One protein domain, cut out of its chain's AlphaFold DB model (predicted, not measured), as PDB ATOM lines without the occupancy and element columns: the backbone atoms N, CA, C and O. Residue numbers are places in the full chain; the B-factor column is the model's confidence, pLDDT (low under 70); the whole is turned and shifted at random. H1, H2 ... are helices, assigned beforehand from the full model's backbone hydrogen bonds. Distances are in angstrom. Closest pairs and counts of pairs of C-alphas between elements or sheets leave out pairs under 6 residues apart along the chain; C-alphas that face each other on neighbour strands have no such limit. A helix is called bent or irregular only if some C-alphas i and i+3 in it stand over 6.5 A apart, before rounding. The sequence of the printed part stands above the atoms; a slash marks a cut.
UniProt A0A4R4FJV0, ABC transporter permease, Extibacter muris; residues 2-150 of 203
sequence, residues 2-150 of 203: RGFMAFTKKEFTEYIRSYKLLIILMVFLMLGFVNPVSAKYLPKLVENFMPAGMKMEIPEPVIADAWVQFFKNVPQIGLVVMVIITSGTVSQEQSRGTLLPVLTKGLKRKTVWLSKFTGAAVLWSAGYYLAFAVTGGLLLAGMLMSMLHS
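This is residues 2 to 150 of the 203 residues of the protein "ABC transporter permease" of Extibacter muris (UniProt A0A4R4FJV0). Three long helices, H2, H3 and H5, run up and down along a rod as a slender, loosely formed bundle, with H5 crossing H2. H1 packs on the first part of H5 and short H4 sits in the turn between H3 and H5, both at one end of the rod; at the other end a long loop, residues 50 to 63, joins H2 to H3, and residues 48 to 54 and 144 to 150 stick out. The printed part has 149 residues with five named helices, H1 to H5 in order, and no named strand: the class is all helix. It is only just loose, close to extended, with a radius of gyration of the C-alphas of 21.7 A and spans of 74 by 34 by 22 A.

H1, residues 2 to 17, touches residues 111 to 119 alone of H5, residues 109 to 147, at a steep tilt of 51 degrees; the closest C-alphas, of Thr 8 and Ser 115, are 5.1 A apart. H2, residues 20 to 49, touches residues 123 to 139 alone of H5 at a steep tilt of 40 degrees, the same way, with the C-alphas of Gly 32 and Ala 131 closest at 4.1 A. H2 forms a helical hairpin with H3, residues 64 to 95: they touch at a shallow tilt of 31 degrees, opposite ways, and their closest C-alphas, of Ala 39 and Ala 66, are 5.1 A apart. H3 touches residues 120 to 135 alone of H5 at a shallow tilt of 28 degrees, opposite ways; the closest C-alphas, of Thr 86 and Ala 120, are 7.2 A apart. H5 is the hub, touching three helices. H4, residues 99 to 104, is close to but not clearly touching H3 and H5, and is apart from H1 and H2. Every O i to N i+4 pair is within hydrogen-bond range in H1, H4 and H5, against 21 of 26 in H2 and 22 of 28 in H3.

H1 begins at C-alpha 2 (-38.604, 45.748, -52.760) and is 22.6 A long. H2 is 40.7 A long, with a kink of 45 degrees near residue 38; it is only just irregular, C-alphas 40 and 43 being 6.8 A apart. H3 is 47.4 A long, with a kink of 26 degrees near residue 75, and is irregular, C-alphas 87 and 90 being 7.1 A apart. H4 is 8.8 A long. H5, 57.3 A long, ends at C-alpha 147 (4.750, 16.818, -64.654).

The two C-alphas farthest apart, of Gly 53 and Lys 105, are 75.0 A apart. The printed part has no cut; the link from H2 to H3 is long, and the other three are tight. The model's mean pLDDT is 78.8 over the printed part, and residues 38 to 65 and 142 to 150 hold the 37 residues under 70.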
ATOM      1  N   ARG A   2     -39.540  44.611 -52.933       77.38
ATOM      2  CA  ARG A   2     -38.604  45.748 -52.760       77.38
ATOM      3  C   ARG A   2     -38.027  45.897 -51.337       77.38
ATOM      4  O   ARG A   2     -36.827  46.090 -51.199       77.38
ATOM      5  N   GLY A   3     -38.846  45.721 -50.293       78.25
ATOM      6  CA  GLY A   3     -38.392  45.816 -48.894       78.25
ATOM      7  C   GLY A   3     -37.418  44.710 -48.462       78.25
ATOM      8  O   GLY A   3     -36.473  44.987 -47.736       78.25
ATOM      9  N   PHE A   4     -37.599  43.480 -48.960       82.88
ATOM     10  CA  PHE A   4     -36.667  42.372 -48.717       82.88
ATOM     11  C   PHE A   4     -35.303  42.650 -49.355       82.88
ATOM     12  O   PHE A   4     -34.288  42.578 -48.678       82.88
ATOM     13  N   MET A   5     -35.290  43.042 -50.633       82.56
ATOM     14  CA  MET A   5     -34.055  43.339 -51.364       82.56
ATOM     15  C   MET A   5     -33.267  44.487 -50.713       82.56
ATOM     16  O   MET A   5     -32.051  44.398 -50.551       82.56
ATOM     17  N   ALA A   6     -33.962  45.554 -50.304       84.62
ATOM     18  CA  ALA A   6     -33.343  46.692 -49.631       84.62
ATOM     19  C   ALA A   6     -32.724  46.295 -48.282       84.62
ATOM     20  O   ALA A   6     -31.596  46.689 -47.982       84.62
ATOM     21  N   PHE A   7     -33.431  45.480 -47.496       86.00
ATOM     22  CA  PHE A   7     -32.935  45.013 -46.205       86.00
ATOM     23  C   PHE A   7     -31.758  44.036 -46.368       86.00
ATOM     24  O   PHE A   7     -30.743  44.189 -45.698       86.00
ATOM     25  N   THR A   8     -31.799  43.142 -47.361       86.19
ATOM     26  CA  THR A   8     -30.665  42.259 -47.681       86.19
ATOM     27  C   THR A   8     -29.435  43.058 -48.115       86.19
ATOM     28  O   THR A   8     -28.334  42.785 -47.649       86.19
ATOM     29  N   LYS A   9     -29.596  44.113 -48.928       87.69
ATOM     30  CA  LYS A   9     -28.481  45.007 -49.291       87.69
ATOM     31  C   LYS A   9     -27.867  45.695 -48.065       87.69
ATOM     32  O   LYS A   9     -26.645  45.857 -48.006       87.69
ATOM     33  N   LYS A  10     -28.692  46.074 -47.083       88.31
ATOM     34  CA  LYS A  10     -28.215  46.587 -45.791       88.31
ATOM     35  C   LYS A  10     -27.372  45.534 -45.074       88.31
ATOM     36  O   LYS A  10     -26.271  45.871 -44.653       88.31
ATOM     37  N   GLU A  11     -27.832  44.284 -44.981       87.81
ATOM     38  CA  GLU A  11     -27.082  43.204 -44.312       87.81
ATOM     39  C   GLU A  11     -25.715  42.968 -44.973       87.81
ATOM     40  O   GLU A  11     -24.700  42.928 -44.287       87.81
ATOM     41  N   PHE A  12     -25.645  42.923 -46.307       87.56
ATOM     42  CA  PHE A  12     -24.360  42.824 -47.018       87.56
ATOM     43  C   PHE A  12     -23.435  44.006 -46.753       87.56
ATOM     44  O   PHE A  12     -22.234  43.828 -46.552       87.56
ATOM     45  N   THR A  13     -23.990  45.215 -46.733       85.56
ATOM     46  CA  THR A  13     -23.210  46.419 -46.426       85.56
ATOM     47  C   THR A  13     -22.648  46.348 -45.009       85.56
ATOM     48  O   THR A  13     -21.504  46.737 -44.784       85.56
ATOM     49  N   GLU A  14     -23.418  45.815 -44.061       86.62
ATOM     50  CA  GLU A  14     -22.947  45.573 -42.704       86.62
ATOM     51  C   GLU A  14     -21.838  44.519 -42.675       86.62
ATOM     52  O   GLU A  14     -20.803  44.768 -42.064       86.62
ATOM     53  N   TYR A  15     -21.985  43.391 -43.374       86.50
ATOM     54  CA  TYR A  15     -20.939  42.363 -43.435       86.50
ATOM     55  C   TYR A  15     -19.613  42.887 -43.992       86.50
ATOM     56  O   TYR A  15     -18.553  42.506 -43.495       86.50
ATOM     57  N   ILE A  16     -19.666  43.787 -44.977       84.31
ATOM     58  CA  ILE A  16     -18.481  44.442 -45.543       84.31
ATOM     59  C   ILE A  16     -17.881  45.439 -44.544       84.31
ATOM     60  O   ILE A  16     -16.687  45.391 -44.267       84.31
ATOM     61  N   ARG A  17     -18.698  46.340 -43.983       84.00
ATOM     62  CA  ARG A  17     -18.218  47.425 -43.105       84.00
ATOM     63  C   ARG A  17     -17.800  46.962 -41.712       84.00
ATOM     64  O   ARG A  17     -17.036  47.656 -41.057       84.00
ATOM     65  N   SER A  18     -18.302  45.818 -41.257       82.19
ATOM     66  CA  SER A  18     -17.947  45.219 -39.963       82.19
ATOM     67  C   SER A  18     -16.824  44.185 -40.061       82.19
ATOM     68  O   SER A  18     -16.597  43.455 -39.103       82.19
ATOM     69  N   TYR A  19     -16.153  44.074 -41.216       81.62
ATOM     70  CA  TYR A  19     -15.089  43.097 -41.497       81.62
ATOM     71  C   TYR A  19     -15.496  41.621 -41.378       81.62
ATOM     72  O   TYR A  19     -14.680  40.749 -41.662       81.62
ATOM     73  N   LYS A  20     -16.761  41.312 -41.057       82.00
ATOM     74  CA  LYS A  20     -17.285  39.939 -40.984       82.00
ATOM     75  C   LYS A  20     -17.054  39.183 -42.295       82.00
ATOM     76  O   LYS A  20     -16.625  38.035 -42.258       82.00
ATOM     77  N   LEU A  21     -17.273  39.837 -43.444       86.00
ATOM     78  CA  LEU A  21     -16.992  39.248 -44.758       86.00
ATOM     79  C   LEU A  21     -15.505  38.899 -44.910       86.00
ATOM     80  O   LEU A  21     -15.182  37.797 -45.333       86.00
ATOM     81  N   LEU A  22     -14.606  39.814 -44.543       83.88
ATOM     82  CA  LEU A  22     -13.160  39.601 -44.650       83.88
ATOM     83  C   LEU A  22     -12.670  38.466 -43.748       83.88
ATOM     84  O   LEU A  22     -11.903  37.622 -44.205       83.88
ATOM     85  N   ILE A  23     -13.154  38.408 -42.504       85.38
ATOM     86  CA  ILE A  23     -12.830  37.333 -41.558       85.38
ATOM     87  C   ILE A  23     -13.274  35.981 -42.125       85.38
ATOM     88  O   ILE A  23     -12.487  35.038 -42.141       85.38
ATOM     89  N   ILE A  24     -14.504  35.891 -42.644       86.69
ATOM     90  CA  ILE A  24     -15.018  34.660 -43.262       86.69
ATOM     91  C   ILE A  24     -14.143  34.255 -44.451       86.69
ATOM     92  O   ILE A  24     -13.693  33.115 -44.509       86.69
ATOM     93  N   LEU A  25     -13.847  35.174 -45.373       87.50
ATOM     94  CA  LEU A  25     -13.023  34.859 -46.544       87.50
ATOM     95  C   LEU A  25     -11.624  34.370 -46.144       87.50
ATOM     96  O   LEU A  25     -11.165  33.368 -46.683       87.50
ATOM     97  N   MET A  26     -10.982  35.018 -45.169       85.44
ATOM     98  CA  MET A  26      -9.671  34.614 -44.648       85.44
ATOM     99  C   MET A  26      -9.700  33.209 -44.041       85.44
ATOM    100  O   MET A  26      -8.848  32.382 -44.362       85.44
ATOM    101  N   VAL A  27     -10.696  32.915 -43.203       88.12
ATOM    102  CA  VAL A  27     -10.827  31.597 -42.569       88.12
ATOM    103  C   VAL A  27     -11.051  30.509 -43.616       88.12
ATOM    104  O   VAL A  27     -10.363  29.493 -43.597       88.12
ATOM    105  N   PHE A  28     -11.963  30.718 -44.566       87.62
ATOM    106  CA  PHE A  28     -12.216  29.737 -45.624       87.62
ATOM    107  C   PHE A  28     -11.016  29.564 -46.567       87.62
ATOM    108  O   PHE A  28     -10.768  28.451 -47.031       87.62
ATOM    109  N   LEU A  29     -10.227  30.617 -46.795       87.88
ATOM    110  CA  LEU A  29      -8.970  30.533 -47.541       87.88
ATOM    111  C   LEU A  29      -7.956  29.647 -46.808       87.88
ATOM    112  O   LEU A  29      -7.401  28.726 -47.409       87.88
ATOM    113  N   MET A  30      -7.763  29.874 -45.505       84.00
ATOM    114  CA  MET A  30      -6.893  29.038 -44.671       84.00
ATOM    115  C   MET A  30      -7.357  27.579 -44.667       84.00
ATOM    116  O   MET A  30      -6.547  26.678 -44.872       84.00
ATOM    117  N   LEU A  31      -8.660  27.337 -44.505       84.81
ATOM    118  CA  LEU A  31      -9.223  25.988 -44.552       84.81
ATOM    119  C   LEU A  31      -8.979  25.309 -45.905       84.81
ATOM    120  O   LEU A  31      -8.619  24.134 -45.930       84.81
ATOM    121  N   GLY A  32      -9.114  26.036 -47.017       83.62
ATOM    122  CA  GLY A  32      -8.794  25.521 -48.351       83.62
ATOM    123  C   GLY A  32      -7.318  25.139 -48.515       83.62
ATOM    124  O   GLY A  32      -7.005  24.160 -49.185       83.62
ATOM    125  N   PHE A  33      -6.405  25.865 -47.866       81.94
ATOM    126  CA  PHE A  33      -4.970  25.577 -47.912       81.94
ATOM    127  C   PHE A  33      -4.561  24.384 -47.036       81.94
ATOM    128  O   PHE A  33      -3.681  23.610 -47.411       81.94
ATOM    129  N   VAL A  34      -5.192  24.212 -45.871       78.12
ATOM    130  CA  VAL A  34      -4.825  23.158 -44.913       78.12
ATOM    131  C   VAL A  34      -5.091  21.758 -45.473       78.12
ATOM    132  O   VAL A  34      -4.275  20.868 -45.260       78.12
ATOM    133  N   ASN A  35      -6.171  21.546 -46.233       79.06
ATOM    134  CA  ASN A  35      -6.552  20.186 -46.651       79.06
ATOM    135  C   ASN A  35      -5.539  19.511 -47.601       79.06
ATOM    136  O   ASN A  35      -5.142  18.381 -47.313       79.06
ATOM    137  N   PRO A  36      -5.053  20.153 -48.687       74.19
ATOM    138  CA  PRO A  36      -4.022  19.559 -49.545       74.19
ATOM    139  C   PRO A  36      -2.705  19.301 -48.809       74.19
ATOM    140  O   PRO A  36      -2.017  18.316 -49.077       74.19
ATOM    141  N   VAL A  37      -2.349  20.190 -47.876       71.56
ATOM    142  CA  VAL A  37      -1.150  20.053 -47.045       71.56
ATOM    143  C   VAL A  37      -1.298  18.824 -46.150       71.56
ATOM    144  O   VAL A  37      -0.455  17.929 -46.187       71.56
ATOM    145  N   SER A  38      -2.393  18.718 -45.403       67.62
ATOM    146  CA  SER A  38      -2.628  17.586 -44.514       67.62
ATOM    147  C   SER A  38      -2.637  16.246 -45.252       67.62
ATOM    148  O   SER A  38      -1.947  15.333 -44.808       67.62
ATOM    149  N   ALA A  39      -3.304  16.139 -46.403       69.00
ATOM    150  CA  ALA A  39      -3.350  14.894 -47.171       69.00
ATOM    151  C   ALA A  39      -1.961  14.411 -47.631       69.00
ATOM    152  O   ALA A  39      -1.695  13.214 -47.645       69.00
ATOM    153  N   LYS A  40      -1.045  15.335 -47.959       66.75
ATOM    154  CA  LYS A  40       0.311  14.996 -48.419       66.75
ATOM    155  C   LYS A  40       1.281  14.660 -47.282       66.75
ATOM    156  O   LYS A  40       2.170  13.831 -47.473       66.75
ATOM    157  N   TYR A  41       1.167  15.327 -46.131       64.75
ATOM    158  CA  TYR A  41       2.152  15.200 -45.044       64.75
ATOM    159  C   TYR A  41       1.742  14.245 -43.930       64.75
ATOM    160  O   TYR A  41       2.622  13.667 -43.303       64.75
ATOM    161  N   LEU A  42       0.444  14.030 -43.702       68.00
ATOM    162  CA  LEU A  42      -0.038  13.064 -42.714       68.00
ATOM    163  C   LEU A  42       0.555  11.646 -42.888       68.00
ATOM    164  O   LEU A  42       1.078  11.125 -41.906       68.00
ATOM    165  N   PRO A  43       0.570  11.032 -44.088       65.88
ATOM    166  CA  PRO A  43       1.182   9.712 -44.290       65.88
ATOM    167  C   PRO A  43       2.691   9.709 -43.999       65.88
ATOM    168  O   PRO A  43       3.182   8.803 -43.336       65.88
ATOM    169  N   LYS A  44       3.413  10.761 -44.410       63.62
ATOM    170  CA  LYS A  44       4.860  10.909 -44.170       63.62
ATOM    171  C   LYS A  44       5.196  11.106 -42.694       63.62
ATOM    172  O   LYS A  44       6.248  10.685 -42.230       63.62
ATOM    173  N   LEU A  45       4.320  11.779 -41.948       64.62
ATOM    174  CA  LEU A  45       4.448  11.909 -40.499       64.62
ATOM    175  C   LEU A  45       4.292  10.537 -39.846       64.62
ATOM    176  O   LEU A  45       5.166  10.138 -39.090       64.62
ATOM    177  N   VAL A  46       3.230   9.800 -40.185       65.94
ATOM    178  CA  VAL A  46       2.973   8.462 -39.629       65.94
ATOM    179  C   VAL A  46       4.118   7.499 -39.943       65.94
ATOM    180  O   VAL A  46       4.566   6.805 -39.038       65.94
ATOM    181  N   GLU A  47       4.654   7.519 -41.165       65.06
ATOM    182  CA  GLU A  47       5.806   6.705 -41.582       65.06
ATOM    183  C   GLU A  47       7.039   6.906 -40.686       65.06
ATOM    184  O   GLU A  47       7.647   5.931 -40.252       65.06
ATOM    185  N   ASN A  48       7.354   8.151 -40.322       64.38
ATOM    186  CA  ASN A  48       8.485   8.472 -39.443       64.38
ATOM    187  C   ASN A  48       8.274   8.056 -37.974       64.38
ATOM    188  O   ASN A  48       9.239   7.993 -37.213       64.38
ATOM    189  N   PHE A  49       7.033   7.782 -37.561       66.50
ATOM    190  CA  PHE A  49       6.691   7.340 -36.205       66.50
ATOM    191  C   PHE A  49       6.413   5.827 -36.107       66.50
ATOM    192  O   PHE A  49       6.126   5.339 -35.011       66.50
ATOM    193  N   MET A  50       6.502   5.064 -37.206       62.66
ATOM    194  CA  MET A  50       6.332   3.605 -37.170       62.66
ATOM    195  C   MET A  50       7.629   2.884 -36.742       62.66
ATOM    196  O   MET A  50       8.702   3.195 -37.263       62.66
ATOM    197  N   PRO A  51       7.568   1.878 -35.843       61.66
ATOM    198  CA  PRO A  51       8.716   1.031 -35.516       61.66
ATOM    199  C   PRO A  51       9.216   0.262 -36.747       61.66
ATOM    200  O   PRO A  51       8.416  -0.229 -37.548       61.66
ATOM    201  N   ALA A  52      10.539   0.115 -36.874       50.75
ATOM    202  CA  ALA A  52      11.183  -0.571 -37.993       50.75
ATOM    203  C   ALA A  52      10.671  -2.019 -38.137       50.75
ATOM    204  O   ALA A  52      11.061  -2.900 -37.374       50.75
ATOM    205  N   GLY A  53       9.789  -2.269 -39.114       55.03
ATOM    206  CA  GLY A  53       9.336  -3.624 -39.454       55.03
ATOM    207  C   GLY A  53       7.908  -3.769 -39.988       55.03
ATOM    208  O   GLY A  53       7.611  -4.800 -40.585       55.03
ATOM    209  N   MET A  54       7.025  -2.774 -39.847       48.56
ATOM    210  CA  MET A  54       5.649  -2.879 -40.356       48.56
ATOM    211  C   MET A  54       5.506  -2.176 -41.713       48.56
ATOM    212  O   MET A  54       5.146  -1.006 -41.797       48.56
ATOM    213  N   LYS A  55       5.799  -2.900 -42.799       46.12
ATOM    214  CA  LYS A  55       5.425  -2.487 -44.159       46.12
ATOM    215  C   LYS A  55       3.951  -2.822 -44.386       46.12
ATOM    216  O   LYS A  55       3.636  -3.861 -44.958       46.12
ATOM    217  N   MET A  56       3.048  -1.971 -43.905       48.59
ATOM    218  CA  MET A  56       1.732  -1.895 -44.541       48.59
ATOM    219  C   MET A  56       1.916  -1.175 -45.873       48.59
ATOM    220  O   MET A  56       2.603  -0.158 -45.926       48.59
ATOM    221  N   GLU A  57       1.343  -1.724 -46.942       48.97
ATOM    222  CA  GLU A  57       1.212  -1.044 -48.228       48.97
ATOM    223  C   GLU A  57       0.430   0.250 -47.985       48.97
ATOM    224  O   GLU A  57      -0.792   0.236 -47.867       48.97
ATOM    225  N   ILE A  58       1.149   1.359 -47.799       49.59
ATOM    226  CA  ILE A  58       0.557   2.685 -47.655       49.59
ATOM    227  C   ILE A  58      -0.041   2.994 -49.030       49.59
ATOM    228  O   ILE A  58       0.731   3.166 -49.978       49.59
ATOM    229  N   PRO A  59      -1.378   3.016 -49.187       51.56
ATOM    230  CA  PRO A  59      -1.961   3.380 -50.466       51.56
ATOM    231  C   PRO A  59      -1.502   4.801 -50.784       51.56
ATOM    232  O   PRO A  59      -1.565   5.668 -49.912       51.56
ATOM    233  N   GLU A  60      -0.991   5.024 -51.998       51.06
ATOM    234  CA  GLU A  60      -0.540   6.342 -52.447       51.06
ATOM    235  C   GLU A  60      -1.669   7.362 -52.233       51.06
ATOM    236  O   GLU A  60      -2.688   7.315 -52.930       51.06
ATOM    237  N   PRO A  61      -1.535   8.286 -51.269       61.66
ATOM    238  CA  PRO A  61      -2.619   9.181 -50.929       61.66
ATOM    239  C   PRO A  61      -2.541  10.353 -51.884       61.66
ATOM    240  O   PRO A  61      -1.769  11.299 -51.692       61.66
ATOM    241  N   VAL A  62      -3.279  10.267 -52.983       69.94
ATOM    242  CA  VAL A  62      -3.175  11.277 -54.028       69.94
ATOM    243  C   VAL A  62      -4.576  11.677 -54.480       69.94
ATOM    244  O   VAL A  62      -5.337  10.915 -55.065       69.94
ATOM    245  N   ILE A  63      -4.914  12.934 -54.168       61.28
ATOM    246  CA  ILE A  63      -6.102  13.697 -54.596       61.28
ATOM    247  C   ILE A  63      -7.401  13.324 -53.889       61.28
ATOM    248  O   ILE A  63      -8.055  14.215 -53.344       61.28
ATOM    249  N   ALA A  64      -7.782  12.047 -53.886       66.94
ATOM    250  CA  ALA A  64      -9.046  11.612 -53.293       66.94
ATOM    251  C   ALA A  64      -9.094  11.929 -51.790       66.94
ATOM    252  O   ALA A  64     -10.081  12.483 -51.305       66.94
ATOM    253  N   ASP A  65      -7.991  11.702 -51.077       69.94
ATOM    254  CA  ASP A  65      -7.900  11.967 -49.638       69.94
ATOM    255  C   ASP A  65      -7.970  13.455 -49.298       69.94
ATOM    256  O   ASP A  65      -8.621  13.837 -48.326       69.94
ATOM    257  N   ALA A  66      -7.380  14.320 -50.131       72.88
ATOM    258  CA  ALA A  66      -7.477  15.770 -49.962       72.88
ATOM    259  C   ALA A  66      -8.927  16.258 -50.102       72.88
ATOM    260  O   ALA A  66      -9.363  17.132 -49.350       72.88
ATOM    261  N   TRP A  67      -9.697  15.660 -51.016       76.19
ATOM    262  CA  TRP A  67     -11.122  15.949 -51.163       76.19
ATOM    263  C   TRP A  67     -11.957  15.393 -50.014       76.19
ATOM    264  O   TRP A  67     -12.798  16.108 -49.471       76.19
ATOM    265  N   VAL A  68     -11.709  14.154 -49.587       79.31
ATOM    266  CA  VAL A  68     -12.387  13.568 -48.420       79.31
ATOM    267  C   VAL A  68     -12.117  14.405 -47.167       79.31
ATOM    268  O   VAL A  68     -13.029  14.656 -46.378       79.31
ATOM    269  N   GLN A  69     -10.889  14.892 -47.002       73.88
ATOM    270  CA  GLN A  69     -10.517  15.772 -45.902       73.88
ATOM    271  C   GLN A  69     -11.180  17.150 -46.015       73.88
ATOM    272  O   GLN A  69     -11.685  17.658 -45.015       73.88
ATOM    273  N   PHE A  70     -11.274  17.715 -47.221       83.88
ATOM    274  CA  PHE A  70     -12.027  18.943 -47.479       83.88
ATOM    275  C   PHE A  70     -13.497  18.815 -47.055       83.88
ATOM    276  O   PHE A  70     -13.986  19.642 -46.284       83.88
ATOM    277  N   PHE A  71     -14.186  17.754 -47.487       81.19
ATOM    278  CA  PHE A  71     -15.599  17.534 -47.163       81.19
ATOM    279  C   PHE A  71     -15.856  17.247 -45.677       81.19
ATOM    280  O   PHE A  71     -16.980  17.427 -45.215       81.19
ATOM    281  N   LYS A  72     -14.840  16.841 -44.909       81.75
ATOM    282  CA  LYS A  72     -14.943  16.701 -43.449       81.75
ATOM    283  C   LYS A  72     -14.662  18.028 -42.742       81.75
ATOM    284  O   LYS A  72     -15.493  18.522 -41.984       81.75
ATOM    285  N   ASN A  73     -13.512  18.630 -43.029       83.06
ATOM    286  CA  ASN A  73     -12.987  19.765 -42.274       83.06
ATOM    287  C   ASN A  73     -13.693  21.081 -42.598       83.06
ATOM    288  O   ASN A  73     -13.990  21.858 -41.689       83.06
ATOM    289  N   VAL A  74     -13.954  21.352 -43.882       86.56
ATOM    290  CA  VAL A  74     -14.499  22.648 -44.310       86.56
ATOM    291  C   VAL A  74     -15.937  22.822 -43.830       86.56
ATOM    292  O   VAL A  74     -16.213  23.859 -43.226       86.56
ATOM    293  N   PRO A  75     -16.843  21.835 -43.981       87.69
ATOM    294  CA  PRO A  75     -18.157  21.916 -43.361       87.69
ATOM    295  C   PRO A  75     -18.096  22.037 -41.838       87.69
ATOM    296  O   PRO A  75     -18.744  22.915 -41.280       87.69
ATOM    297  N   GLN A  76     -17.294  21.210 -41.158       85.56
ATOM    298  CA  GLN A  76     -17.256  21.183 -39.694       85.56
ATOM    299  C   GLN A  76     -16.754  22.504 -39.099       85.56
ATOM    300  O   GLN A  76     -17.457  23.141 -38.315       85.56
ATOM    301  N   ILE A  77     -15.550  22.940 -39.480       86.50
ATOM    302  CA  ILE A  77     -14.936  24.152 -38.923       86.50
ATOM    303  C   ILE A  77     -15.616  25.400 -39.491       86.50
ATOM    304  O   ILE A  77     -15.893  26.349 -38.754       86.50
ATOM    305  N   GLY A  78     -15.949  25.392 -40.785       87.75
ATOM    306  CA  GLY A  78     -16.633  26.505 -41.434       87.75
ATOM    307  C   GLY A  78     -17.993  26.802 -40.802       87.75
ATOM    308  O   GLY A  78     -18.322  27.972 -40.599       87.75
ATOM    309  N   LEU A  79     -18.790  25.776 -40.466       89.56
ATOM    310  CA  LEU A  79     -20.096  25.979 -39.827       89.56
ATOM    311  C   LEU A  79     -19.948  26.585 -38.431       89.56
ATOM    312  O   LEU A  79     -20.688  27.507 -38.094       89.56
ATOM    313  N   VAL A  80     -18.974  26.125 -37.639       89.50
ATOM    314  CA  VAL A  80     -18.693  26.700 -36.312       89.50
ATOM    315  C   VAL A  80     -18.356  28.187 -36.430       89.50
ATOM    316  O   VAL A  80     -18.931  29.017 -35.724       89.50
ATOM    317  N   VAL A  81     -17.484  28.544 -37.374       87.94
ATOM    318  CA  VAL A  81     -17.096  29.938 -37.634       87.94
ATOM    319  C   VAL A  81     -18.304  30.774 -38.061       87.94
ATOM    320  O   VAL A  81     -18.503  31.879 -37.550       87.94
ATOM    321  N   MET A  82     -19.157  30.237 -38.940       89.31
ATOM    322  CA  MET A  82     -20.392  30.908 -39.351       89.31
ATOM    323  C   MET A  82     -21.327  31.167 -38.175       89.31
ATOM    324  O   MET A  82     -21.854  32.274 -38.057       89.31
ATOM    325  N   VAL A  83     -21.527  30.183 -37.298       90.19
ATOM    326  CA  VAL A  83     -22.378  30.334 -36.112       90.19
ATOM    327  C   VAL A  83     -21.839  31.442 -35.215       90.19
ATOM    328  O   VAL A  83     -22.596  32.337 -34.844       90.19
ATOM    329  N   ILE A  84     -20.535  31.454 -34.933       88.38
ATOM    330  CA  ILE A  84     -19.914  32.478 -34.080       88.38
ATOM    331  C   ILE A  84     -20.124  33.875 -34.673       88.38
ATOM    332  O   ILE A  84     -20.617  34.768 -33.983       88.38
ATOM    333  N   ILE A  85     -19.834  34.061 -35.962       86.19
ATOM    334  CA  ILE A  85     -19.904  35.377 -36.614       86.19
ATOM    335  C   ILE A  85     -21.351  35.868 -36.778       86.19
ATOM    336  O   ILE A  85     -21.625  37.068 -36.657       86.19
ATOM    337  N   THR A  86     -22.292  34.959 -37.047       86.81
ATOM    338  CA  THR A  86     -23.705  35.312 -37.270       86.81
ATOM    339  C   THR A  86     -24.527  35.389 -35.981       86.81
ATOM    340  O   THR A  86     -25.527  36.111 -35.967       86.81
ATOM    341  N   SER A  87     -24.091  34.757 -34.885       86.44
ATOM    342  CA  SER A  87     -24.804  34.715 -33.592       86.44
ATOM    343  C   SER A  87     -25.193  36.100 -33.060       86.44
ATOM    344  O   SER A  87     -26.312  36.315 -32.595       86.44
ATOM    345  N   GLY A  88     -24.292  37.078 -33.189       82.81
ATOM    346  CA  GLY A  88     -24.503  38.436 -32.693       82.81
ATOM    347  C   GLY A  88     -25.433  39.294 -33.551       82.81
ATOM    348  O   GLY A  88     -25.890  40.328 -33.080       82.81
ATOM    349  N   THR A  89     -25.747  38.897 -34.789       82.69
ATOM    350  CA  THR A  89     -26.432  39.778 -35.761       82.69
ATOM    351  C   THR A  89     -27.857  40.154 -35.362       82.69
ATOM    352  O   THR A  89     -28.299  41.259 -35.662       82.69
ATOM    353  N   VAL A  90     -28.583  39.266 -34.680       83.00
ATOM    354  CA  VAL A  90     -29.949  39.543 -34.204       83.00
ATOM    355  C   VAL A  90     -29.923  40.190 -32.821       83.00
ATOM    356  O   VAL A  90     -30.615  41.178 -32.590       83.00
ATOM    357  N   SER A  91     -29.092  39.671 -31.914       83.50
ATOM    358  CA  SER A  91     -28.986  40.177 -30.536       83.50
ATOM    359  C   SER A  91     -28.474  41.627 -30.489       83.50
ATOM    360  O   SER A  91     -28.989  42.463 -29.740       83.50
ATOM    361  N   GLN A  92     -27.528  41.983 -31.365       82.69
ATOM    362  CA  GLN A  92     -27.019  43.355 -31.472       82.69
ATOM    363  C   GLN A  92     -28.064  44.335 -32.019       82.69
ATOM    364  O   GLN A  92     -28.090  45.489 -31.606       82.69
ATOM    365  N   GLU A  93     -28.951  43.905 -32.914       83.50
ATOM    366  CA  GLU A  93     -30.013  44.777 -33.433       83.50
ATOM    367  C   GLU A  93     -31.152  44.989 -32.441       83.50
ATOM    368  O   GLU A  93     -31.745  46.070 -32.398       83.50
ATOM    369  N   GLN A  94     -31.452  43.968 -31.635       82.56
ATOM    370  CA  GLN A  94     -32.436  44.094 -30.563       82.56
ATOM    371  C   GLN A  94     -31.929  45.016 -29.454       82.56
ATOM    372  O   GLN A  94     -32.638  45.942 -29.073       82.56
ATOM    373  N   SER A  95     -30.687  44.829 -29.000       84.75
ATOM    374  CA  SER A  95     -30.091  45.677 -27.956       84.75
ATOM    375  C   SER A  95     -29.884  47.130 -28.393       84.75
ATOM    376  O   SER A  95     -30.059  48.039 -27.588       84.75
ATOM    377  N   ARG A  96     -29.562  47.379 -29.670       80.88
ATOM    378  CA  ARG A  96     -29.390  48.741 -30.217       80.88
ATOM    379  C   ARG A  96     -30.701  49.411 -30.642       80.88
ATOM    380  O   ARG A  96     -30.672  50.541 -31.119       80.88
ATOM    381  N   GLY A  97     -31.835  48.716 -30.548       82.56
ATOM    382  CA  GLY A  97     -33.143  49.239 -30.951       82.56
ATOM    383  C   GLY A  97     -33.304  49.490 -32.457       82.56
ATOM    384  O   GLY A  97     -34.339  50.001 -32.880       82.56
ATOM    385  N   THR A  98     -32.340  49.105 -33.299       83.06
ATOM    386  CA  THR A  98     -32.389  49.310 -34.759       83.06
ATOM    387  C   THR A  98     -33.455  48.457 -35.444       83.06
ATOM    388  O   THR A  98     -33.874  48.775 -36.558       83.06
ATOM    389  N   LEU A  99     -33.953  47.419 -34.767       80.88
ATOM    390  CA  LEU A  99     -35.066  46.598 -35.238       80.88
ATOM    391  C   LEU A  99     -36.411  47.351 -35.214       80.88
ATOM    392  O   LEU A  99     -37.278  47.092 -36.051       80.88
ATOM    393  N   LEU A 100     -36.594  48.293 -34.279       83.56
ATOM    394  CA  LEU A 100     -37.864  49.002 -34.075       83.56
ATOM    395  C   LEU A 100     -38.245  49.867 -35.290       83.56
ATOM    396  O   LEU A 100     -39.333  49.657 -35.827       83.56
ATOM    397  N   PRO A 101     -37.363  50.753 -35.809       84.56
ATOM    398  CA  PRO A 101     -37.654  51.555 -37.001       84.56
ATOM    399  C   PRO A 101     -37.926  50.725 -38.260       84.56
ATOM    400  O   PRO A 101     -38.601  51.181 -39.178       84.56
ATOM    401  N   VAL A 102     -37.379  49.509 -38.331       85.00
ATOM    402  CA  VAL A 102     -37.600  48.593 -39.457       85.00
ATOM    403  C   VAL A 102     -39.009  48.009 -39.385       85.00
ATOM    404  O   VAL A 102     -39.722  48.001 -40.387       85.00
ATOM    405  N   LEU A 103     -39.440  47.566 -38.201       83.19
ATOM    406  CA  LEU A 103     -40.768  46.988 -38.000       83.19
ATOM    407  C   LEU A 103     -41.886  48.039 -38.094       83.19
ATOM    408  O   LEU A 103     -42.936  47.752 -38.667       83.19
ATOM    409  N   THR A 104     -41.661  49.263 -37.602       84.31
ATOM    410  CA  THR A 104     -42.659  50.349 -37.670       84.31
ATOM    411  C   THR A 104     -42.851  50.900 -39.083       84.31
ATOM    412  O   THR A 104     -43.940  51.354 -39.416       84.31
ATOM    413  N   LYS A 105     -41.850  50.773 -39.966       80.38
ATOM    414  CA  LYS A 105     -41.958  51.100 -41.402       80.38
ATOM    415  C   LYS A 105     -42.711  50.046 -42.236       80.38
ATOM    416  O   LYS A 105     -42.676  50.095 -43.463       80.38
ATOM    417  N   GLY A 106     -43.389  49.086 -41.597       78.44
ATOM    418  CA  GLY A 106     -44.264  48.109 -42.258       78.44
ATOM    419  C   GLY A 106     -43.568  46.833 -42.747       78.44
ATOM    420  O   GLY A 106     -44.158  46.051 -43.499       78.44
ATOM    421  N   LEU A 107     -42.320  46.587 -42.339       84.75
ATOM    422  CA  LEU A 107     -41.590  45.370 -42.696       84.75
ATOM    423  C   LEU A 107     -42.021  44.206 -41.790       84.75
ATOM    424  O   LEU A 107     -41.930  44.263 -40.565       84.75
ATOM    425  N   LYS A 108     -42.499  43.113 -42.396       85.50
ATOM    426  CA  LYS A 108     -42.934  41.916 -41.660       85.50
ATOM    427  C   LYS A 108     -41.734  41.247 -40.976       85.50
ATOM    428  O   LYS A 108     -40.691  41.065 -41.601       85.50
ATOM    429  N   ARG A 109     -41.916  40.748 -39.743       83.81
ATOM    430  CA  ARG A 109     -40.881  40.004 -38.984       83.81
ATOM    431  C   ARG A 109     -40.255  38.854 -39.787       83.81
ATOM    432  O   ARG A 109     -39.046  38.660 -39.745       83.81
ATOM    433  N   LYS A 110     -41.064  38.131 -40.573       86.06
ATOM    434  CA  LYS A 110     -40.594  37.040 -41.449       86.06
ATOM    435  C   LYS A 110     -39.565  37.516 -42.480       86.06
ATOM    436  O   LYS A 110     -38.618  36.802 -42.767       86.06
ATOM    437  N   THR A 111     -39.730  38.723 -43.020       84.88
ATOM    438  CA  THR A 111     -38.827  39.289 -44.030       84.88
ATOM    439  C   THR A 111     -37.460  39.640 -43.444       84.88
ATOM    440  O   THR A 111     -36.457  39.460 -44.126       84.88
ATOM    441  N   VAL A 112     -37.414  40.077 -42.182       85.81
ATOM    442  CA  VAL A 112     -36.160  40.336 -41.455       85.81
ATOM    443  C   VAL A 112     -35.373  39.037 -41.279       85.81
ATOM    444  O   VAL A 112     -34.212  38.963 -41.670       85.81
ATOM    445  N   TRP A 113     -36.030  37.989 -40.776       86.94
ATOM    446  CA  TRP A 113     -35.419  36.666 -40.621       86.94
ATOM    447  C   TRP A 113     -34.940  36.077 -41.948       86.94
ATOM    448  O   TRP A 113     -33.802  35.621 -42.038       86.94
ATOM    449  N   LEU A 114     -35.777  36.138 -42.989       87.12
ATOM    450  CA  LEU A 114     -35.424  35.618 -44.309       87.12
ATOM    451  C   LEU A 114     -34.188  36.332 -44.867       87.12
ATOM    452  O   LEU A 114     -33.310  35.696 -45.429       87.12
ATOM    453  N   SER A 115     -34.102  37.651 -44.687       87.12
ATOM    454  CA  SER A 115     -32.996  38.448 -45.212       87.12
ATOM    455  C   SER A 115     -31.671  38.138 -44.517       87.12
ATOM    456  O   SER A 115     -30.654  37.978 -45.193       87.12
ATOM    457  N   LYS A 116     -31.689  37.954 -43.190       88.88
ATOM    458  CA  LYS A 116     -30.508  37.524 -42.430       88.88
ATOM    459  C   LYS A 116     -30.041  36.137 -42.845       88.88
ATOM    460  O   LYS A 116     -28.853  35.940 -43.090       88.88
ATOM    461  N   PHE A 117     -30.984  35.206 -42.997       90.38
ATOM    462  CA  PHE A 117     -30.688  33.867 -43.488       90.38
ATOM    463  C   PHE A 117     -30.084  33.901 -44.895       90.38
ATOM    464  O   PHE A 117     -29.055  33.279 -45.125       90.38
ATOM    465  N   THR A 118     -30.657  34.676 -45.824       90.69
ATOM    466  CA  THR A 118     -30.101  34.833 -47.176       90.69
ATOM    467  C   THR A 118     -28.693  35.425 -47.142       90.69
ATOM    468  O   THR A 118     -27.818  34.940 -47.853       90.69
ATOM    469  N   GLY A 119     -28.441  36.430 -46.299       89.81
ATOM    470  CA  GLY A 119     -27.103  36.992 -46.125       89.81
ATOM    471  C   GLY A 119     -26.090  35.955 -45.628       89.81
ATOM    472  O   GLY A 119     -25.023  35.809 -46.219       89.81
ATOM    473  N   ALA A 120     -26.446  35.189 -44.594       90.88
ATOM    474  CA  ALA A 120     -25.604  34.114 -44.068       90.88
ATOM    475  C   ALA A 120     -25.382  32.986 -45.091       90.88
ATOM    476  O   ALA A 120     -24.264  32.498 -45.228       90.88
ATOM    477  N   ALA A 121     -26.414  32.611 -45.849       91.94
ATOM    478  CA  ALA A 121     -26.328  31.587 -46.886       91.94
ATOM    479  C   ALA A 121     -25.385  32.001 -48.023       91.94
ATOM    480  O   ALA A 121     -24.567  31.201 -48.461       91.94
ATOM    481  N   VAL A 122     -25.438  33.260 -48.466       92.25
ATOM    482  CA  VAL A 122     -24.514  33.746 -49.499       92.25
ATOM    483  C   VAL A 122     -23.080  33.812 -48.979       92.25
ATOM    484  O   VAL A 122     -22.168  33.434 -49.708       92.25
ATOM    485  N   LEU A 123     -22.866  34.242 -47.730       91.06
ATOM    486  CA  LEU A 123     -21.538  34.210 -47.106       91.06
ATOM    487  C   LEU A 123     -20.982  32.786 -47.037       91.06
ATOM    488  O   LEU A 123     -19.829  32.563 -47.401       91.06
ATOM    489  N   TRP A 124     -21.818  31.832 -46.623       93.00
ATOM    490  CA  TRP A 124     -21.477  30.415 -46.598       93.00
ATOM    491  C   TRP A 124     -21.087  29.908 -47.983       93.00
ATOM    492  O   TRP A 124     -19.995  29.374 -48.154       93.00
ATOM    493  N   SER A 125     -21.947  30.114 -48.984       92.31
ATOM    494  CA  SER A 125     -21.686  29.674 -50.350       92.31
ATOM    495  C   SER A 125     -20.408  30.300 -50.900       92.31
ATOM    496  O   SER A 125     -19.562  29.579 -51.419       92.31
ATOM    497  N   ALA A 126     -20.221  31.614 -50.747       91.62
ATOM    498  CA  ALA A 126     -19.030  32.309 -51.229       91.62
ATOM    499  C   ALA A 126     -17.743  31.786 -50.569       91.62
ATOM    500  O   ALA A 126     -16.771  31.502 -51.269       91.62
ATOM    501  N   GLY A 127     -17.745  31.609 -49.242       91.50
ATOM    502  CA  GLY A 127     -16.611  31.038 -48.514       91.50
ATOM    503  C   GLY A 127     -16.319  29.600 -48.939       91.50
ATOM    504  O   GLY A 127     -15.173  29.252 -49.214       91.50
ATOM    505  N   TYR A 128     -17.357  28.775 -49.070       90.44
ATOM    506  CA  TYR A 128     -17.221  27.379 -49.473       90.44
ATOM    507  C   TYR A 128     -16.663  27.235 -50.894       90.44
ATOM    508  O   TYR A 128     -15.736  26.457 -51.114       90.44
ATOM    509  N   TYR A 129     -17.167  28.025 -51.850       92.56
ATOM    510  CA  TYR A 129     -16.635  28.058 -53.215       92.56
ATOM    511  C   TYR A 129     -15.191  28.549 -53.258       92.56
ATOM    512  O   TYR A 129     -14.391  28.003 -54.016       92.56
ATOM    513  N   LEU A 130     -14.835  29.537 -52.434       91.62
ATOM    514  CA  LEU A 130     -13.456  29.998 -52.322       91.62
ATOM    515  C   LEU A 130     -12.541  28.882 -51.802       91.62
ATOM    516  O   LEU A 130     -11.513  28.605 -52.414       91.62
ATOM    517  N   ALA A 131     -12.928  28.199 -50.725       88.75
ATOM    518  CA  ALA A 131     -12.155  27.086 -50.178       88.75
ATOM    519  C   ALA A 131     -12.017  25.936 -51.191       88.75
ATOM    520  O   ALA A 131     -10.940  25.353 -51.324       88.75
ATOM    521  N   PHE A 132     -13.088  25.637 -51.932       87.94
ATOM    522  CA  PHE A 132     -13.093  24.642 -53.003       87.94
ATOM    523  C   PHE A 132     -12.130  25.026 -54.132       87.94
ATOM    524  O   PHE A 132     -11.308  24.209 -54.542       87.94
ATOM    525  N   ALA A 133     -12.184  26.278 -54.598       89.44
ATOM    526  CA  ALA A 133     -11.315  26.788 -55.653       89.44
ATOM    527  C   ALA A 133      -9.837  26.779 -55.239       89.44
ATOM    528  O   ALA A 133      -8.985  26.394 -56.034       89.44
ATOM    529  N   VAL A 134      -9.529  27.140 -53.989       88.00
ATOM    530  CA  VAL A 134      -8.164  27.084 -53.445       88.00
ATOM    531  C   VAL A 134      -7.674  25.640 -53.356       88.00
ATOM    532  O   VAL A 134      -6.587  25.338 -53.841       88.00
ATOM    533  N   THR A 135      -8.483  24.733 -52.801       83.44
ATOM    534  CA  THR A 135      -8.129  23.308 -52.672       83.44
ATOM    535  C   THR A 135      -7.894  22.686 -54.050       83.44
ATOM    536  O   THR A 135      -6.841  22.099 -54.296       83.44
ATOM    537  N   GLY A 136      -8.837  22.866 -54.979       82.75
ATOM    538  CA  GLY A 136      -8.733  22.358 -56.345       82.75
ATOM    539  C   GLY A 136      -7.575  22.985 -57.119       82.75
ATOM    540  O   GLY A 136      -6.820  22.270 -57.770       82.75
ATOM    541  N   GLY A 137      -7.378  24.300 -56.996       83.88
ATOM    542  CA  GLY A 137      -6.273  25.019 -57.629       83.88
ATOM    543  C   GLY A 137      -4.904  24.551 -57.136       83.88
ATOM    544  O   GLY A 137      -4.018  24.310 -57.951       83.88
ATOM    545  N   LEU A 138      -4.738  24.345 -55.826       80.31
ATOM    546  CA  LEU A 138      -3.499  23.815 -55.246       80.31
ATOM    547  C   LEU A 138      -3.226  22.373 -55.680       80.31
ATOM    548  O   LEU A 138      -2.077  22.035 -55.961       80.31
ATOM    549  N   LEU A 139      -4.259  21.531 -55.767       77.25
ATOM    550  CA  LEU A 139      -4.117  20.156 -56.249       77.25
ATOM    551  C   LEU A 139      -3.740  20.117 -57.733       77.25
ATOM    552  O   LEU A 139      -2.796  19.419 -58.095       77.25
ATOM    553  N   LEU A 140      -4.417  20.898 -58.579       78.50
ATOM    554  CA  LEU A 140      -4.116  20.999 -60.011       78.50
ATOM    555  C   LEU A 140      -2.718  21.574 -60.259       78.50
ATOM    556  O   LEU A 140      -1.960  21.023 -61.053       78.50
ATOM    557  N   ALA A 141      -2.343  22.638 -59.544       73.94
ATOM    558  CA  ALA A 141      -0.990  23.181 -59.590       73.94
ATOM    559  C   ALA A 141       0.037  22.139 -59.123       73.94
ATOM    560  O   ALA A 141       1.087  22.002 -59.740       73.94
ATOM    561  N   GLY A 142      -0.279  21.361 -58.082       69.81
ATOM    562  CA  GLY A 142       0.515  20.220 -57.628       69.81
ATOM    563  C   GLY A 142       0.736  19.172 -58.718       69.81
ATOM    564  O   GLY A 142       1.872  18.766 -58.939       69.81
ATOM    565  N   MET A 143      -0.318  18.773 -59.435       67.81
ATOM    566  CA  MET A 143      -0.217  17.824 -60.552       67.81
ATOM    567  C   MET A 143       0.632  18.371 -61.700       67.81
ATOM    568  O   MET A 143       1.511  17.672 -62.199       67.81
ATOM    569  N   LEU A 144       0.398  19.626 -62.095       67.50
ATOM    570  CA  LEU A 144       1.158  20.298 -63.152       67.50
ATOM    571  C   LEU A 144       2.640  20.423 -62.780       67.50
ATOM    572  O   LEU A 144       3.508  20.136 -63.602       67.50
ATOM    573  N   MET A 145       2.936  20.784 -61.526       61.88
ATOM    574  CA  MET A 145       4.301  20.830 -60.997       61.88
ATOM    575  C   MET A 145       4.970  19.450 -61.002       61.88
ATOM    576  O   MET A 145       6.152  19.364 -61.316       61.88
ATOM    577  N   SER A 146       4.235  18.370 -60.719       60.06
ATOM    578  CA  SER A 146       4.766  17.000 -60.795       60.06
ATOM    579  C   SER A 146       5.096  16.553 -62.225       60.06
ATOM    580  O   SER A 146       5.994  15.734 -62.404       60.06
ATOM    581  N   MET A 147       4.420  17.094 -63.247       55.91
ATOM    582  CA  MET A 147       4.750  16.818 -64.654       55.91
ATOM    583  C   MET A 147       5.994  17.587 -65.144       55.91
ATOM    584  O   MET A 147       6.657  17.149 -66.082       55.91
ATOM    585  N   LEU A 148       6.357  18.700 -64.493       54.47
ATOM    586  CA  LEU A 148       7.570  19.495 -64.742       54.47
ATOM    587  C   LEU A 148       8.678  19.124 -63.738       54.47
ATOM    588  O   LEU A 148       8.982  19.852 -62.797       54.47
ATOM    589  N   HIS A 149       9.315  17.976 -63.953       48.53
ATOM    590  CA  HIS A 149      10.257  17.293 -63.050       48.53
ATOM    591  C   HIS A 149      11.482  18.095 -62.506       48.53
ATOM    592  O   HIS A 149      12.237  17.561 -61.704       48.53
ATOM    593  N   SER A 150      11.727  19.364 -62.864       47.91
ATOM    594  CA  SER A 150      12.968  20.087 -62.484       47.91
ATOM    595  C   SER A 150      12.880  21.091 -61.320       47.91
ATOM    596  O   SER A 150      13.904  21.657 -60.946       47.91
TER     597      SER A 150